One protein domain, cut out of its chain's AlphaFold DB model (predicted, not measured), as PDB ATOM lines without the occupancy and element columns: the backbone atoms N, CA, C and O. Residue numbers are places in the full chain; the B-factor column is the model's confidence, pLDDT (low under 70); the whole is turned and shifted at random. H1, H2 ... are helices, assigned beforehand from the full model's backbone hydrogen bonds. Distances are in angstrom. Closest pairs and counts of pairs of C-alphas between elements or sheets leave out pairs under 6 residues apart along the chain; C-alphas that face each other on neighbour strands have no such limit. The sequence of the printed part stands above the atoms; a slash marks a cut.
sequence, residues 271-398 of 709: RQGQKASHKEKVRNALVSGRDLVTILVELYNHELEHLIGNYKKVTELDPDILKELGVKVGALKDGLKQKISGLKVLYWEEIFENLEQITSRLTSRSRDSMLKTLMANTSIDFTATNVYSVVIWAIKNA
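AT A GLANCE: This is residues 271 to 398 of the 709 residues of the protein "DUF4942 domain-containing protein" of Sulfuricurvum sp. IAE1 (UniProt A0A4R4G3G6). Two long helices, H2 and H4, run side by side in opposite ways as a slender arm, with short H3 in the turn at one end and a loose head of H5, H6 and H7 at the other. H1 slants over one side of the pair. The 128 printed residues hold seven named helices, H1 to H7 in chain order, and no named strand: all helix. The whole is loose, radius of gyration of the C-alphas 17.8 A, and elongated, spanning 59 by 33 by 27 A.

HOW THE PARTS SIT: H1, residues 271 to 286, touches H2, residues 292 to 315, with 282 to 286 alone, at a steep tilt of 52 degrees; the closest C-alphas, of Ala 285 and Ile 295, are 6.9 A apart. H2, the hub, touches three helices. H3, residues 319 to 324, touches no helix. H4, residues 329 to 353, touches H2 at a shallow tilt of 8 degrees, opposite ways; closest are C-alphas 296 and 347, 7.0 A. H5, residues 356 to 359, and H4 meet only through their link. H6, residues 364 to 375, only just touches H4, with 3 pairs of C-alphas within 8 A, the closest Phe 352 and Leu 371 at 7.4 A. H7, residues 384 to 398, touches H2 with 384 to 387 alone, C-alphas 293 and 384 being closest at 6.1 A. Packing is mostly crossed, with steep tilts. Every O i to N i+4 pair is within hydrogen-bond range in H1, H2, H3, H4, H6 and H7; H5 is too short for one.

IN THESE COORDINATES: H1 begins at C-alpha 271 (159.467, 14.662, 43.995) and measures 22.6 A. H2 measures 34.7 A, H4 36.1 A, H6 16.0 A and H7 20.8 A, ending at C-alpha 398 (151.024, 25.430, 17.744).

THE WHOLE: The farthest C-alphas, of Asp 320 and Arg 361, are 58.8 A apart. The printed part has no cut and no long link. Residues 271 to 276, 286 to 290 and 378 have pLDDT under 70.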
ATOM      1  N   ARG A 271     159.551  14.642  45.474       55.50
ATOM      2  CA  ARG A 271     159.467  14.662  43.995       55.50
ATOM      3  C   ARG A 271     160.805  14.897  43.284       55.50
ATOM      4  O   ARG A 271     160.997  14.385  42.187       55.50
ATOM      5  N   GLN A 272     161.742  15.634  43.885       53.75
ATOM      6  CA  GLN A 272     163.011  15.983  43.222       53.75
ATOM      7  C   GLN A 272     163.955  14.775  43.075       53.75
ATOM      8  O   GLN A 272     164.532  14.573  42.008       53.75
ATOM      9  N   GLY A 273     164.048  13.917  44.100       58.50
ATOM     10  CA  GLY A 273     164.847  12.684  44.033       58.50
ATOM     11  C   GLY A 273     164.291  11.654  43.039       58.50
ATOM     12  O   GLY A 273     165.054  10.971  42.359       58.50
ATOM     13  N   GLN A 274     162.963  11.593  42.891       62.94
ATOM     14  CA  GLN A 274     162.298  10.717  41.920       62.94
ATOM     15  C   GLN A 274     162.555  11.153  40.470       62.94
ATOM     16  O   GLN A 274     162.796  10.298  39.620       62.94
ATOM     17  N   LYS A 275     162.581  12.466  40.194       68.31
ATOM     18  CA  LYS A 275     162.885  12.997  38.853       68.31
ATOM     19  C   LYS A 275     164.305  12.670  38.394       68.31
ATOM     20  O   LYS A 275     164.486  12.251  37.257       68.31
ATOM     21  N   ALA A 276     165.306  12.822  39.264       67.69
ATOM     22  CA  ALA A 276     166.696  12.522  38.912       67.69
ATOM     23  C   ALA A 276     166.896  11.032  38.574       67.69
ATOM     24  O   ALA A 276     167.456  10.710  37.528       67.69
ATOM     25  N   SER A 277     166.361  10.132  39.411       74.25
ATOM     26  CA  SER A 277     166.415   8.683  39.162       74.25
ATOM     27  C   SER A 277     165.659   8.282  37.890       74.25
ATOM     28  O   SER A 277     166.142   7.448  37.128       74.25
ATOM     29  N   HIS A 278     164.502   8.896  37.617       79.38
ATOM     30  CA  HIS A 278     163.749   8.662  36.383       79.38
ATOM     31  C   HIS A 278     164.543   9.064  35.134       79.38
ATOM     32  O   HIS A 278     164.681   8.251  34.221       79.38
ATOM     33  N   LYS A 279     165.141  10.265  35.120       79.88
ATOM     34  CA  LYS A 279     165.957  10.733  33.986       79.88
ATOM     35  C   LYS A 279     167.138   9.815  33.697       79.88
ATOM     36  O   LYS A 279     167.453   9.567  32.537       79.88
ATOM     37  N   GLU A 280     167.774   9.278  34.734       78.75
ATOM     38  CA  GLU A 280     168.856   8.310  34.565       78.75
ATOM     39  C   GLU A 280     168.368   7.002  33.923       78.75
ATOM     40  O   GLU A 280     168.990   6.522  32.976       78.75
ATOM     41  N   LYS A 281     167.223   6.460  34.367       80.00
ATOM     42  CA  LYS A 281     166.618   5.261  33.759       80.00
ATOM     43  C   LYS A 281     166.260   5.474  32.289       80.00
ATOM     44  O   LYS A 281     166.596   4.631  31.461       80.00
ATOM     45  N   VAL A 282     165.610   6.597  31.968       79.06
ATOM     46  CA  VAL A 282     165.234   6.950  30.588       79.06
ATOM     47  C   VAL A 282     166.483   7.087  29.720       79.06
ATOM     48  O   VAL A 282     166.558   6.476  28.655       79.06
ATOM     49  N   ARG A 283     167.510   7.799  30.203       76.94
ATOM     50  CA  ARG A 283     168.790   7.941  29.498       76.94
ATOM     51  C   ARG A 283     169.434   6.586  29.215       76.94
ATOM     52  O   ARG A 283     169.868   6.358  28.094       76.94
ATOM     53  N   ASN A 284     169.475   5.688  30.198       76.19
ATOM     54  CA  ASN A 284     170.068   4.361  30.028       76.19
ATOM     55  C   ASN A 284     169.286   3.510  29.011       76.19
ATOM     56  O   ASN A 284     169.895   2.769  28.243       76.19
ATOM     57  N   ALA A 285     167.957   3.642  28.960       74.75
ATOM     58  CA  ALA A 285     167.125   2.938  27.987       74.75
ATOM     59  C   ALA A 285     167.274   3.492  26.555       74.75
ATOM     60  O   ALA A 285     167.278   2.718  25.596       74.75
ATOM     61  N   LEU A 286     167.462   4.808  26.396       69.75
ATOM     62  CA  LEU A 286     167.640   5.469  25.093       69.75
ATOM     63  C   LEU A 286     168.919   5.052  24.350       69.75
ATOM     64  O   LEU A 286     168.940   5.070  23.122       69.75
ATOM     65  N   VAL A 287     169.960   4.599  25.061       59.50
ATOM     66  CA  VAL A 287     171.216   4.094  24.460       59.50
ATOM     67  C   VAL A 287     170.985   2.865  23.559       59.50
ATOM     68  O   VAL A 287     171.816   2.551  22.714       59.50
ATOM     69  N   SER A 288     169.834   2.194  23.678       56.91
ATOM     70  CA  SER A 288     169.478   1.013  22.877       56.91
ATOM     71  C   SER A 288     168.950   1.303  21.459       56.91
ATOM     72  O   SER A 288     168.625   0.359  20.740       56.91
ATOM     73  N   GLY A 289     168.846   2.576  21.046       58.09
ATOM     74  CA  GLY A 289     168.442   2.961  19.683       58.09
ATOM     75  C   GLY A 289     166.960   2.725  19.344       58.09
ATOM     76  O   GLY A 289     166.601   2.603  18.173       58.09
ATOM     77  N   ARG A 290     166.082   2.620  20.353       65.38
ATOM     78  CA  ARG A 290     164.623   2.451  20.181       65.38
ATOM     79  C   ARG A 290     163.880   3.795  20.231       65.38
ATOM     80  O   ARG A 290     164.403   4.779  20.741       65.38
ATOM     81  N   ASP A 291     162.653   3.816  19.704       81.56
ATOM     82  CA  ASP A 291     161.751   4.979  19.731       81.56
ATOM     83  C   ASP A 291     161.418   5.429  21.168       81.56
ATOM     84  O   ASP A 291     161.111   4.598  22.030       81.56
ATOM     85  N   LEU A 292     161.456   6.746  21.422       84.12
ATOM     86  CA  LEU A 292     161.228   7.326  22.751       84.12
ATOM     87  C   LEU A 292     159.857   6.941  23.323       84.12
ATOM     88  O   LEU A 292     159.770   6.582  24.497       84.12
ATOM     89  N   VAL A 293     158.786   7.012  22.522       87.00
ATOM     90  CA  VAL A 293     157.426   6.717  23.003       87.00
ATOM     91  C   VAL A 293     157.333   5.259  23.417       87.00
ATOM     92  O   VAL A 293     156.821   4.966  24.496       87.00
ATOM     93  N   THR A 294     157.865   4.351  22.596       86.75
ATOM     94  CA  THR A 294     157.912   2.925  22.927       86.75
ATOM     95  C   THR A 294     158.637   2.678  24.250       86.75
ATOM     96  O   THR A 294     158.067   2.039  25.134       86.75
ATOM     97  N   ILE A 295     159.837   3.241  24.429       88.12
ATOM     98  CA  ILE A 295     160.619   3.091  25.667       88.12
ATOM     99  C   ILE A 295     159.834   3.599  26.881       88.12
ATOM    100  O   ILE A 295     159.740   2.913  27.901       88.12
ATOM    101  N   LEU A 296     159.271   4.805  26.792       91.00
ATOM    102  CA  LEU A 296     158.564   5.412  27.914       91.00
ATOM    103  C   LEU A 296     157.314   4.615  28.290       91.00
ATOM    104  O   LEU A 296     157.045   4.448  29.477       91.00
ATOM    105  N   VAL A 297     156.567   4.098  27.312       91.81
ATOM    106  CA  VAL A 297     155.373   3.277  27.566       91.81
ATOM    107  C   VAL A 297     155.748   1.945  28.221       91.81
ATOM    108  O   VAL A 297     155.102   1.550  29.191       91.81
ATOM    109  N   GLU A 298     156.806   1.273  27.754       91.38
ATOM    110  CA  GLU A 298     157.307   0.033  28.369       91.38
ATOM    111  C   GLU A 298     157.717   0.257  29.830       91.38
ATOM    112  O   GLU A 298     157.284  -0.475  30.725       91.38
ATOM    113  N   LEU A 299     158.501   1.309  30.089       92.12
ATOM    114  CA  LEU A 299     158.935   1.667  31.438       92.12
ATOM    115  C   LEU A 299     157.744   2.032  32.335       92.12
ATOM    116  O   LEU A 299     157.685   1.575  33.476       92.12
ATOM    117  N   TYR A 300     156.796   2.825  31.831       94.38
ATOM    118  CA  TYR A 300     155.598   3.217  32.576       94.38
ATOM    119  C   TYR A 300     154.768   1.999  32.979       94.38
ATOM    120  O   TYR A 300     154.417   1.862  34.151       94.38
ATOM    121  N   ASN A 301     154.487   1.099  32.032       93.94
ATOM    122  CA  ASN A 301     153.695  -0.101  32.291       93.94
ATOM    123  C   ASN A 301     154.381  -1.001  33.319       93.94
ATOM    124  O   ASN A 301     153.739  -1.415  34.282       93.94
ATOM    125  N   HIS A 302     155.690  -1.226  33.185       93.31
ATOM    126  CA  HIS A 302     156.456  -2.009  34.152       93.31
ATOM    127  C   HIS A 302     156.421  -1.389  35.562       93.31
ATOM    128  O   HIS A 302     156.189  -2.086  36.552       93.31
ATOM    129  N   GLU A 303     156.627  -0.073  35.686       93.69
ATOM    130  CA  GLU A 303     156.576   0.605  36.987       93.69
ATOM    131  C   GLU A 303     155.162   0.613  37.590       93.69
ATOM    132  O   GLU A 303     155.012   0.429  38.803       93.69
ATOM    133  N   LEU A 304     154.123   0.770  36.765       92.69
ATOM    134  CA  LEU A 304     152.726   0.723  37.191       92.69
ATOM    135  C   LEU A 304     152.320  -0.682  37.652       92.69
ATOM    136  O   LEU A 304     151.710  -0.824  38.713       92.69
ATOM    137  N   GLU A 305     152.676  -1.721  36.897       93.81
ATOM    138  CA  GLU A 305     152.431  -3.120  37.259       93.81
ATOM    139  C   GLU A 305     153.136  -3.485  38.562       93.81
ATOM    140  O   GLU A 305     152.522  -4.067  39.458       93.81
ATOM    141  N   HIS A 306     154.398  -3.079  38.715       93.25
ATOM    142  CA  HIS A 306     155.147  -3.282  39.948       93.25
ATOM    143  C   HIS A 306     154.504  -2.545  41.135       93.25
ATOM    144  O   HIS A 306     154.368  -3.112  42.222       93.25
ATOM    145  N   LEU A 307     154.051  -1.299  40.940       92.25
ATOM    146  CA  LEU A 307     153.332  -0.532  41.959       92.25
ATOM    147  C   LEU A 307     152.043  -1.247  42.389       92.25
ATOM    148  O   LEU A 307     151.846  -1.476  43.582       92.25
ATOM    149  N   ILE A 308     151.188  -1.625  41.436       90.12
ATOM    150  CA  ILE A 308     149.927  -2.325  41.713       90.12
ATOM    151  C   ILE A 308     150.203  -3.676  42.381       90.12
ATOM    152  O   ILE A 308     149.551  -4.017  43.367       90.12
ATOM    153  N   GLY A 309     151.189  -4.428  41.887       91.00
ATOM    154  CA  GLY A 309     151.594  -5.720  42.434       91.00
ATOM    155  C   GLY A 309     152.053  -5.632  43.889       91.00
ATOM    156  O   GLY A 309     151.679  -6.475  44.700       91.00
ATOM    157  N   ASN A 310     152.790  -4.584  44.259       89.44
ATOM    158  CA  ASN A 310     153.200  -4.370  45.648       89.44
ATOM    159  C   ASN A 310     152.013  -4.075  46.564       89.44
ATOM    160  O   ASN A 310     151.942  -4.622  47.661       89.44
ATOM    161  N   TYR A 311     151.056  -3.264  46.111       89.00
ATOM    162  CA  TYR A 311     149.840  -3.018  46.885       89.00
ATOM    163  C   TYR A 311     148.996  -4.286  47.034       89.00
ATOM    164  O   TYR A 311     148.522  -4.550  48.132       89.00
ATOM    165  N   LYS A 312     148.878  -5.117  45.988       87.62
ATOM    166  CA  LYS A 312     148.184  -6.414  46.076       87.62
ATOM    167  C   LYS A 312     148.813  -7.334  47.127       87.62
ATOM    168  O   LYS A 312     148.102  -7.855  47.977       87.62
ATOM    169  N   LYS A 313     150.144  -7.440  47.153       88.19
ATOM    170  CA  LYS A 313     150.866  -8.220  48.174       88.19
ATOM    171  C   LYS A 313     150.628  -7.706  49.595       88.19
ATOM    172  O   LYS A 313     150.492  -8.499  50.514       88.19
ATOM    173  N   VAL A 314     150.547  -6.385  49.791       84.38
ATOM    174  CA  VAL A 314     150.204  -5.809  51.106       84.38
ATOM    175  C   VAL A 314     148.797  -6.229  51.530       84.38
ATOM    176  O   VAL A 314     148.574  -6.513  52.700       84.38
ATOM    177  N   THR A 315     147.857  -6.302  50.588       78.44
ATOM    178  CA  THR A 315     146.475  -6.709  50.876       78.44
ATOM    179  C   THR A 315     146.288  -8.209  51.097       78.44
ATOM    180  O   THR A 315     145.251  -8.605  51.610       78.44
ATOM    181  N   GLU A 316     147.278  -9.033  50.748       83.31
ATOM    182  CA  GLU A 316     147.295 -10.475  51.035       83.31
ATOM    183  C   GLU A 316     147.733 -10.791  52.478       83.31
ATOM    184  O   GLU A 316     147.621 -11.937  52.914       83.31
ATOM    185  N   LEU A 317     148.243  -9.802  53.223       82.69
ATOM    186  CA  LEU A 317     148.606  -9.968  54.629       82.69
ATOM    187  C   LEU A 317     147.366 -10.172  55.507       82.69
ATOM    188  O   LEU A 317     146.292  -9.637  55.230       82.69
ATOM    189  N   ASP A 318     147.547 -10.906  56.605       78.06
ATOM    190  CA  ASP A 318     146.485 -11.148  57.579       78.06
ATOM    191  C   ASP A 318     145.964  -9.815  58.172       78.06
ATOM    192  O   ASP A 318     146.778  -8.952  58.538       78.06
ATOM    193  N   PRO A 319     144.633  -9.625  58.281       77.06
ATOM    194  CA  PRO A 319     144.018  -8.478  58.945       77.06
ATOM    195  C   PRO A 319     144.631  -8.103  60.298       77.06
ATOM    196  O   PRO A 319     144.809  -6.913  60.579       77.06
ATOM    197  N   ASP A 320     144.984  -9.092  61.121       76.88
ATOM    198  CA  ASP A 320     145.561  -8.853  62.444       76.88
ATOM    199  C   ASP A 320     146.966  -8.238  62.331       76.88
ATOM    200  O   ASP A 320     147.284  -7.280  63.039       76.88
ATOM    201  N   ILE A 321     147.770  -8.688  61.360       79.56
ATOM    202  CA  ILE A 321     149.104  -8.134  61.075       79.56
ATOM    203  C   ILE A 321     148.990  -6.701  60.550       79.56
ATOM    204  O   ILE A 321     149.729  -5.815  60.979       79.56
ATOM    205  N   LEU A 322     148.056  -6.437  59.632       78.12
ATOM    206  CA  LEU A 322     147.829  -5.082  59.114       78.12
ATOM    207  C   LEU A 322     147.449  -4.110  60.234       78.12
ATOM    208  O   LEU A 322     147.909  -2.964  60.246       78.12
ATOM    209  N   LYS A 323     146.652  -4.583  61.196       78.06
ATOM    210  CA  LYS A 323     146.265  -3.815  62.377       78.06
ATOM    211  C   LYS A 323     147.445  -3.560  63.314       78.06
ATOM    212  O   LYS A 323     147.601  -2.428  63.768       78.06
ATOM    213  N   GLU A 324     148.291  -4.559  63.566       79.25
ATOM    214  CA  GLU A 324     149.526  -4.402  64.351       79.25
ATOM    215  C   GLU A 324     150.501  -3.402  63.716       79.25
ATOM    216  O   GLU A 324     151.088  -2.577  64.414       79.25
ATOM    217  N   LEU A 325     150.624  -3.416  62.384       80.38
ATOM    218  CA  LEU A 325     151.451  -2.477  61.621       80.38
ATOM    219  C   LEU A 325     150.847  -1.062  61.528       80.38
ATOM    220  O   LEU A 325     151.470  -0.164  60.960       80.38
ATOM    221  N   GLY A 326     149.637  -0.846  62.054       77.56
ATOM    222  CA  GLY A 326     148.938   0.439  61.992       77.56
ATOM    223  C   GLY A 326     148.490   0.834  60.579       77.56
ATOM    224  O   GLY A 326     148.279   2.019  60.309       77.56
ATOM    225  N   VAL A 327     148.354  -0.129  59.662       79.00
ATOM    226  CA  VAL A 327     147.967   0.127  58.270       79.00
ATOM    227  C   VAL A 327     146.469   0.410  58.192       79.00
ATOM    228  O   VAL A 327     145.634  -0.424  58.532       79.00
ATOM    229  N   LYS A 328     146.113   1.598  57.693       80.38
ATOM    230  CA  LYS A 328     144.721   2.008  57.456       80.38
ATOM    231  C   LYS A 328     144.365   1.841  55.983       80.38
ATOM    232  O   LYS A 328     145.072   2.366  55.121       80.38
ATOM    233  N   VAL A 329     143.228   1.206  55.681       77.12
ATOM    234  CA  VAL A 329     142.773   0.995  54.287       77.12
ATOM    235  C   VAL A 329     142.588   2.324  53.553       77.12
ATOM    236  O   VAL A 329     142.965   2.443  52.391       77.12
ATOM    237  N   GLY A 330     142.070   3.348  54.242       76.75
ATOM    238  CA  GLY A 330     141.927   4.692  53.675       76.75
ATOM    239  C   GLY A 330     143.270   5.298  53.257       76.75
ATOM    240  O   GLY A 330     143.404   5.766  52.130       76.75
ATOM    241  N   ALA A 331     144.287   5.199  54.117       80.44
ATOM    242  CA  ALA A 331     145.632   5.689  53.817       80.44
ATOM    243  C   ALA A 331     146.297   4.898  52.678       80.44
ATOM    244  O   ALA A 331     146.967   5.482  51.828       80.44
ATOM    245  N   LEU A 332     146.076   3.579  52.622       83.00
ATOM    246  CA  LEU A 332     146.549   2.729  51.527       83.00
ATOM    247  C   LEU A 332     145.902   3.144  50.194       83.00
ATOM    248  O   LEU A 332     146.598   3.335  49.198       83.00
ATOM    249  N   LYS A 333     144.579   3.346  50.189       84.12
ATOM    250  CA  LYS A 333     143.814   3.792  49.019       84.12
ATOM    251  C   LYS A 333     144.317   5.139  48.501       84.12
ATOM    252  O   LYS A 333     144.630   5.269  47.316       84.12
ATOM    253  N   ASP A 334     144.425   6.127  49.384       83.88
ATOM    254  CA  ASP A 334     144.859   7.478  49.024       83.88
ATOM    255  C   ASP A 334     146.327   7.489  48.571       83.88
ATOM    256  O   ASP A 334     146.668   8.132  47.575       83.88
ATOM    257  N   GLY A 335     147.179   6.700  49.233       86.06
ATOM    258  CA  GLY A 335     148.571   6.492  48.847       86.06
ATOM    259  C   GLY A 335     148.715   5.876  47.454       86.06
ATOM    260  O   GLY A 335     149.524   6.360  46.655       86.06
ATOM    261  N   LEU A 336     147.912   4.860  47.117       87.94
ATOM    262  CA  LEU A 336     147.900   4.259  45.782       87.94
ATOM    263  C   LEU A 336     147.443   5.270  44.728       87.94
ATOM    264  O   LEU A 336     148.124   5.452  43.718       87.94
ATOM    265  N   LYS A 337     146.334   5.975  44.985       87.75
ATOM    266  CA  LYS A 337     145.785   7.000  44.083       87.75
ATOM    267  C   LYS A 337     146.820   8.080  43.765       87.75
ATOM    268  O   LYS A 337     147.029   8.420  42.600       87.75
ATOM    269  N   GLN A 338     147.513   8.585  44.787       85.94
ATOM    270  CA  GLN A 338     148.566   9.588  44.621       85.94
ATOM    271  C   GLN A 338     149.782   9.050  43.866       85.94
ATOM    272  O   GLN A 338     150.327   9.764  43.026       85.94
ATOM    273  N   LYS A 339     150.214   7.810  44.130       89.69
ATOM    274  CA  LYS A 339     151.360   7.207  43.433       89.69
ATOM    275  C   LYS A 339     151.067   6.948  41.955       89.69
ATOM    276  O   LYS A 339     151.919   7.270  41.136       89.69
ATOM    277  N   ILE A 340     149.872   6.455  41.611       88.94
ATOM    278  CA  ILE A 340     149.443   6.286  40.211       88.94
ATOM    279  C   ILE A 340     149.427   7.645  39.503       88.94
ATOM    280  O   ILE A 340     150.020   7.799  38.438       88.94
ATOM    281  N   SER A 341     148.807   8.657  40.120       86.25
ATOM    282  CA  SER A 341     148.760  10.008  39.553       86.25
ATOM    283  C   SER A 341     150.158  10.616  39.389       86.25
ATOM    284  O   SER A 341     150.466  11.168  38.336       86.25
ATOM    285  N   GLY A 342     151.027  10.479  40.395       86.00
ATOM    286  CA  GLY A 342     152.398  10.981  40.351       86.00
ATOM    287  C   GLY A 342     153.246  10.312  39.270       86.00
ATOM    288  O   GLY A 342     153.974  11.009  38.568       86.00
ATOM    289  N   LEU A 343     153.108   8.992  39.097       89.56
ATOM    290  CA  LEU A 343     153.778   8.243  38.034       89.56
ATOM    291  C   LEU A 343     153.333   8.743  36.654       89.56
ATOM    292  O   LEU A 343     154.160   9.067  35.814       89.56
ATOM    293  N   LYS A 344     152.026   8.903  36.446       89.19
ATOM    294  CA  LYS A 344     151.458   9.407  35.191       89.19
ATOM    295  C   LYS A 344     151.977  10.805  34.836       89.19
ATOM    296  O   LYS A 344     152.395  11.031  33.705       89.19
ATOM    297  N   VAL A 345     152.002  11.726  35.804       87.31
ATOM    298  CA  VAL A 345     152.549  13.082  35.602       87.31
ATOM    299  C   VAL A 345     154.028  13.038  35.219       87.31
ATOM    300  O   VAL A 345     154.421  13.762  34.313       87.31
ATOM    301  N   LEU A 346     154.826  12.181  35.861       88.69
ATOM    302  CA  LEU A 346     156.264  12.066  35.603       88.69
ATOM    303  C   LEU A 346     156.569  11.695  34.142       88.69
ATOM    304  O   LEU A 346     157.413  12.321  33.511       88.69
ATOM    305  N   TYR A 347     155.846  10.722  33.587       91.31
ATOM    306  CA  TYR A 347     156.051  10.282  32.205       91.31
ATOM    307  C   TYR A 347     155.490  11.272  31.170       91.31
ATOM    308  O   TYR A 347     156.086  11.469  30.111       91.31
ATOM    309  N   TRP A 348     154.378  11.952  31.475       90.19
ATOM    310  CA  TRP A 348     153.878  13.043  30.627       90.19
ATOM    311  C   TRP A 348     154.822  14.254  30.613       90.19
ATOM    312  O   TRP A 348     155.016  14.854  29.557       90.19
ATOM    313  N   GLU A 349     155.430  14.599  31.753       86.56
ATOM    314  CA  GLU A 349     156.492  15.611  31.830       86.56
ATOM    315  C   GLU A 349     157.642  15.283  30.877       86.56
ATOM    316  O   GLU A 349     158.038  16.155  30.107       86.56
ATOM    317  N   GLU A 350     158.104  14.031  30.851       87.88
ATOM    318  CA  GLU A 350     159.181  13.602  29.954       87.88
ATOM    319  C   GLU A 350     158.805  13.788  28.472       87.88
ATOM    320  O   GLU A 350     159.592  14.337  27.702       87.88
ATOM    321  N   ILE A 351     157.578  13.438  28.061       87.44
ATOM    322  CA  ILE A 351     157.108  13.698  26.686       87.44
ATOM    323  C   ILE A 351     157.165  15.190  26.355       87.44
ATOM    324  O   ILE A 351     157.672  15.569  25.300       87.44
ATOM    325  N   PHE A 352     156.657  16.052  27.236       84.62
ATOM    326  CA  PHE A 352     156.581  17.485  26.953       84.62
ATOM    327  C   PHE A 352     157.941  18.189  26.998       84.62
ATOM    328  O   PHE A 352     158.141  19.154  26.257       84.62
ATOM    329  N   GLU A 353     158.882  17.703  27.812       81.88
ATOM    330  CA  GLU A 353     160.278  18.155  27.791       81.88
ATOM    331  C   GLU A 353     160.956  17.833  26.446       81.88
ATOM    332  O   GLU A 353     161.767  18.625  25.970       81.88
ATOM    333  N   ASN A 354     160.549  16.747  25.782       83.25
ATOM    334  CA  ASN A 354     161.075  16.327  24.481       83.25
ATOM    335  C   ASN A 354     160.358  16.963  23.264       83.25
ATOM    336  O   ASN A 354     160.742  16.704  22.126       83.25
ATOM    337  N   LEU A 355     159.376  17.859  23.456       81.75
ATOM    338  CA  LEU A 355     158.712  18.610  22.369       81.75
ATOM    339  C   LEU A 355     159.484  19.870  21.929       81.75
ATOM    340  O   LEU A 355     158.883  20.901  21.606       81.75
ATOM    341  N   GLU A 356     160.818  19.813  21.906       79.75
ATOM    342  CA  GLU A 356     161.694  20.977  21.689       79.75
ATOM    343  C   GLU A 356     161.385  21.727  20.387       79.75
ATOM    344  O   GLU A 356     161.387  22.959  20.351       79.75
ATOM    345  N   GLN A 357     161.042  21.015  19.314       81.44
ATOM    346  CA  GLN A 357     160.731  21.633  18.019       81.44
ATOM    347  C   GLN A 357     159.536  22.598  18.071       81.44
ATOM    348  O   GLN A 357     159.474  23.538  17.273       81.44
ATOM    349  N   ILE A 358     158.613  22.392  19.017       84.69
ATOM    350  CA  ILE A 358     157.502  23.307  19.298       84.69
ATOM    351  C   ILE A 358     157.918  24.288  20.396       84.69
ATOM    352  O   ILE A 358     157.830  25.502  20.215       84.69
ATOM    353  N   THR A 359     158.393  23.784  21.537       86.12
ATOM    354  CA  THR A 359     158.594  24.595  22.746       86.12
ATOM    355  C   THR A 359     159.715  25.629  22.606       86.12
ATOM    356  O   THR A 359     159.605  26.710  23.192       86.12
ATOM    357  N   SER A 360     160.737  25.370  21.782       86.88
ATOM    358  CA  SER A 360     161.813  26.326  21.456       86.88
ATOM    359  C   SER A 360     161.330  27.540  20.652       86.88
ATOM    360  O   SER A 360     161.967  28.596  20.673       86.88
ATOM    361  N   ARG A 361     160.183  27.413  19.973       90.50
ATOM    362  CA  ARG A 361     159.524  28.478  19.200       90.50
ATOM    363  C   ARG A 361     158.473  29.231  20.002       90.50
ATOM    364  O   ARG A 361     157.919  30.213  19.506       90.50
ATOM    365  N   LEU A 362     158.188  28.785  21.221       92.88
ATOM    366  CA  LEU A 362     157.233  29.425  22.112       92.88
ATOM    367  C   LEU A 362     157.933  30.385  23.061       92.88
ATOM    368  O   LEU A 362     158.949  30.026  23.659       92.88
ATOM    369  N   THR A 363     157.359  31.577  23.239       94.56
ATOM    370  CA  THR A 363     157.751  32.491  24.326       94.56
ATOM    371  C   THR A 363     157.561  31.822  25.684       94.56
ATOM    372  O   THR A 363     156.802  30.858  25.803       94.56
ATOM    373  N   SER A 364     158.217  32.335  26.722       91.56
ATOM    374  CA  SER A 364     158.107  31.828  28.095       91.56
ATOM    375  C   SER A 364     156.646  31.627  28.527       91.56
ATOM    376  O   SER A 364     156.236  30.525  28.892       91.56
ATOM    377  N   ARG A 365     155.822  32.668  28.369       91.44
ATOM    378  CA  ARG A 365     154.401  32.660  28.724       91.44
ATOM    379  C   ARG A 365     153.589  31.678  27.885       91.44
ATOM    380  O   ARG A 365     152.749  30.966  28.433       91.44
ATOM    381  N   SER A 366     153.808  31.643  26.572       91.44
ATOM    382  CA  SER A 366     153.066  30.749  25.674       91.44
ATOM    383  C   SER A 366     153.434  29.288  25.903       91.44
ATOM    384  O   SER A 366     152.547  28.438  25.904       91.44
ATOM    385  N   ARG A 367     154.713  29.003  26.178       89.75
ATOM    386  CA  ARG A 367     155.198  27.674  26.560       89.75
ATOM    387  C   ARG A 367     154.551  27.221  27.859       89.75
ATOM    388  O   ARG A 367     153.959  26.149  27.883       89.75
ATOM    389  N   ASP A 368     154.566  28.059  28.894       88.19
ATOM    390  CA  ASP A 368     153.906  27.760  30.167       88.19
ATOM    391  C   ASP A 368     152.399  27.552  29.995       88.19
ATOM    392  O   ASP A 368     151.822  26.676  30.630       88.19
ATOM    393  N   SER A 369     151.741  28.347  29.149       88.94
ATOM    394  CA  SER A 369     150.307  28.211  28.870       88.94
ATOM    395  C   SER A 369     149.986  26.904  28.145       88.94
ATOM    396  O   SER A 369     149.031  26.217  28.514       88.94
ATOM    397  N   MET A 370     150.783  26.539  27.138       85.69
ATOM    398  CA  MET A 370     150.636  25.270  26.428       85.69
ATOM    399  C   MET A 370     150.893  24.101  27.383       85.69
ATOM    400  O   MET A 370     150.034  23.233  27.506       85.69
ATOM    401  N   LEU A 371     152.003  24.115  28.128       83.44
ATOM    402  CA  LEU A 371     152.323  23.088  29.120       83.44
ATOM    403  C   LEU A 371     151.236  22.976  30.187       83.44
ATOM    404  O   LEU A 371     150.801  21.875  30.482       83.44
ATOM    405  N   LYS A 372     150.718  24.087  30.722       85.31
ATOM    406  CA  LYS A 372     149.582  24.065  31.658       85.31
ATOM    407  C   LYS A 372     148.339  23.453  31.032       85.31
ATOM    408  O   LYS A 372     147.638  22.724  31.717       85.31
ATOM    409  N   THR A 373     148.065  23.725  29.759       83.62
ATOM    410  CA  THR A 373     146.920  23.133  29.052       83.62
ATOM    411  C   THR A 373     147.101  21.627  28.887       83.62
ATOM    412  O   THR A 373     146.182  20.868  29.172       83.62
ATOM    413  N   LEU A 374     148.294  21.178  28.501       81.12
ATOM    414  CA  LEU A 374     148.623  19.760  28.372       81.12
ATOM    415  C   LEU A 374     148.582  19.049  29.741       81.12
ATOM    416  O   LEU A 374     147.938  18.014  29.889       81.12
ATOM    417  N   MET A 375     149.162  19.666  30.774       76.75
ATOM    418  CA  MET A 375     149.210  19.148  32.145       76.75
ATOM    419  C   MET A 375     147.860  19.169  32.863       76.75
ATOM    420  O   MET A 375     147.556  18.271  33.638       76.75
ATOM    421  N   ALA A 376     147.002  20.155  32.597       76.44
ATOM    422  CA  ALA A 376     145.637  20.194  33.137       76.44
ATOM    423  C   ALA A 376     144.767  19.029  32.630       76.44
ATOM    424  O   ALA A 376     143.636  18.844  33.086       76.44
ATOM    425  N   ASN A 377     145.293  18.256  31.684       70.25
ATOM    426  CA  ASN A 377     144.703  17.047  31.157       70.25
ATOM    427  C   ASN A 377     145.576  15.806  31.424       70.25
ATOM    428  O   ASN A 377     145.402  14.803  30.750       70.25
ATOM    429  N   THR A 378     146.468  15.792  32.425       61.34
ATOM    430  CA  THR A 378     147.276  14.592  32.748       61.34
ATOM    431  C   THR A 378     146.461  13.373  33.181       61.34
ATOM    432  O   THR A 378     147.045  12.323  33.391       61.34
ATOM    433  N   SER A 379     145.133  13.458  33.307       74.25
ATOM    434  CA  SER A 379     144.243  12.293  33.449       74.25
ATOM    435  C   SER A 379     144.257  11.358  32.229       74.25
ATOM    436  O   SER A 379     143.707  10.259  32.275       74.25
ATOM    437  N   ILE A 380     144.861  11.764  31.113       84.94
ATOM    438  CA  ILE A 380     145.041  10.906  29.935       84.94
ATOM    439  C   ILE A 380     145.920   9.714  30.289       84.94
ATOM    440  O   ILE A 380     146.974   9.875  30.907       84.94
ATOM    441  N   ASP A 381     145.494   8.516  29.893       88.75
ATOM    442  CA  ASP A 381     146.284   7.302  30.085       88.75
ATOM    443  C   ASP A 381     147.565   7.332  29.264       88.75
ATOM    444  O   ASP A 381     147.564   7.746  28.105       88.75
ATOM    445  N   PHE A 382     148.670   6.931  29.889       91.25
ATOM    446  CA  PHE A 382     149.983   6.976  29.264       91.25
ATOM    447  C   PHE A 382     150.166   5.755  28.352       91.25
ATOM    448  O   PHE A 382     150.778   4.757  28.719       91.25
ATOM    449  N   THR A 383     149.563   5.826  27.167       90.50
ATOM    450  CA  THR A 383     149.668   4.827  26.096       90.50
ATOM    451  C   THR A 383     150.266   5.471  24.849       90.50
ATOM    452  O   THR A 383     150.178   6.687  24.669       90.50
ATOM    453  N   ALA A 384     150.852   4.670  23.955       88.19
ATOM    454  CA  ALA A 384     151.489   5.195  22.746       88.19
ATOM    455  C   ALA A 384     150.508   6.007  21.879       88.19
ATOM    456  O   ALA A 384     150.790   7.140  21.499       88.19
ATOM    457  N   THR A 385     149.316   5.464  21.627       84.94
ATOM    458  CA  THR A 385     148.253   6.098  20.831       84.94
ATOM    459  C   THR A 385     147.771   7.421  21.434       84.94
ATOM    460  O   THR A 385     147.553   8.399  20.711       84.94
ATOM    461  N   ASN A 386     147.664   7.496  22.762       88.31
ATOM    462  CA  ASN A 386     147.313   8.726  23.465       88.31
ATOM    463  C   ASN A 386     148.438   9.764  23.406       88.31
ATOM    464  O   ASN A 386     148.158  10.937  23.162       88.31
ATOM    465  N   VAL A 387     149.699   9.350  23.580       87.56
ATOM    466  CA  VAL A 387     150.867  10.231  23.417       87.56
ATOM    467  C   VAL A 387     150.857  10.859  22.026       87.56
ATOM    468  O   VAL A 387     150.872  12.085  21.919       87.56
ATOM    469  N   TYR A 388     150.718  10.055  20.968       83.19
ATOM    470  CA  TYR A 388     150.629  10.572  19.600       83.19
ATOM    471  C   TYR A 388     149.461  11.544  19.413       83.19
ATOM    472  O   TYR A 388     149.638  12.603  18.816       83.19
ATOM    473  N   SER A 389     148.291  11.246  19.978       81.31
ATOM    474  CA  SER A 389     147.118  12.124  19.885       81.31
ATOM    475  C   SER A 389     147.339  13.482  20.551       81.31
ATOM    476  O   SER A 389     146.973  14.518  19.993       81.31
ATOM    477  N   VAL A 390     147.986  13.500  21.717       85.12
ATOM    478  CA  VAL A 390     148.330  14.739  22.424       85.12
ATOM    479  C   VAL A 390     149.371  15.543  21.648       85.12
ATOM    480  O   VAL A 390     149.245  16.764  21.538       85.12
ATOM    481  N   VAL A 391     150.365  14.879  21.053       82.00
ATOM    482  CA  VAL A 391     151.356  15.537  20.191       82.00
ATOM    483  C   VAL A 391     150.685  16.131  18.949       82.00
ATOM    484  O   VAL A 391     150.909  17.303  18.650       82.00
ATOM    485  N   ILE A 392     149.792  15.392  18.279       78.81
ATOM    486  CA  ILE A 392     148.971  15.887  17.156       78.81
ATOM    487  C   ILE A 392     148.160  17.114  17.571       78.81
ATOM    488  O   ILE A 392     148.142  18.113  16.849       78.81
ATOM    489  N   TRP A 393     147.529  17.085  18.744       82.62
ATOM    490  CA  TRP A 393     146.810  18.243  19.267       82.62
ATOM    491  C   TRP A 393     147.744  19.445  19.477       82.62
ATOM    492  O   TRP A 393     147.407  20.557  19.062       82.62
ATOM    493  N   ALA A 394     148.933  19.235  20.056       82.81
ATOM    494  CA  ALA A 394     149.922  20.293  20.258       82.81
ATOM    495  C   ALA A 394     150.366  20.912  18.922       82.81
ATOM    496  O   ALA A 394     150.431  22.135  18.812       82.81
ATOM    497  N   ILE A 395     150.577  20.090  17.889       78.88
ATOM    498  CA  ILE A 395     150.909  20.530  16.524       78.88
ATOM    499  C   ILE A 395     149.779  21.370  15.922       78.88
ATOM    500  O   ILE A 395     150.019  22.486  15.462       78.88
ATOM    501  N   LYS A 396     148.539  20.856  15.935       79.31
ATOM    502  CA  LYS A 396     147.367  21.542  15.355       79.31
ATOM    503  C   LYS A 396     147.148  22.923  15.969       79.31
ATOM    504  O   LYS A 396     146.693  23.842  15.289       79.31
ATOM    505  N   ASN A 397     147.488  23.069  17.246       83.44
ATOM    506  CA  ASN A 397     147.313  24.309  17.988       83.44
ATOM    507  C   ASN A 397     148.567  25.200  18.007       83.44
ATOM    508  O   ASN A 397     148.441  26.388  18.302       83.44
ATOM    509  N   ALA A 398     149.756  24.695  17.651       87.31
ATOM    510  CA  ALA A 398     151.024  25.430  17.744       87.31
ATOM    511  C   ALA A 398     150.992  26.781  17.010       87.31
ATOM    512  O   ALA A 398     151.391  27.797  17.575       87.31
TER     513      ALA A 398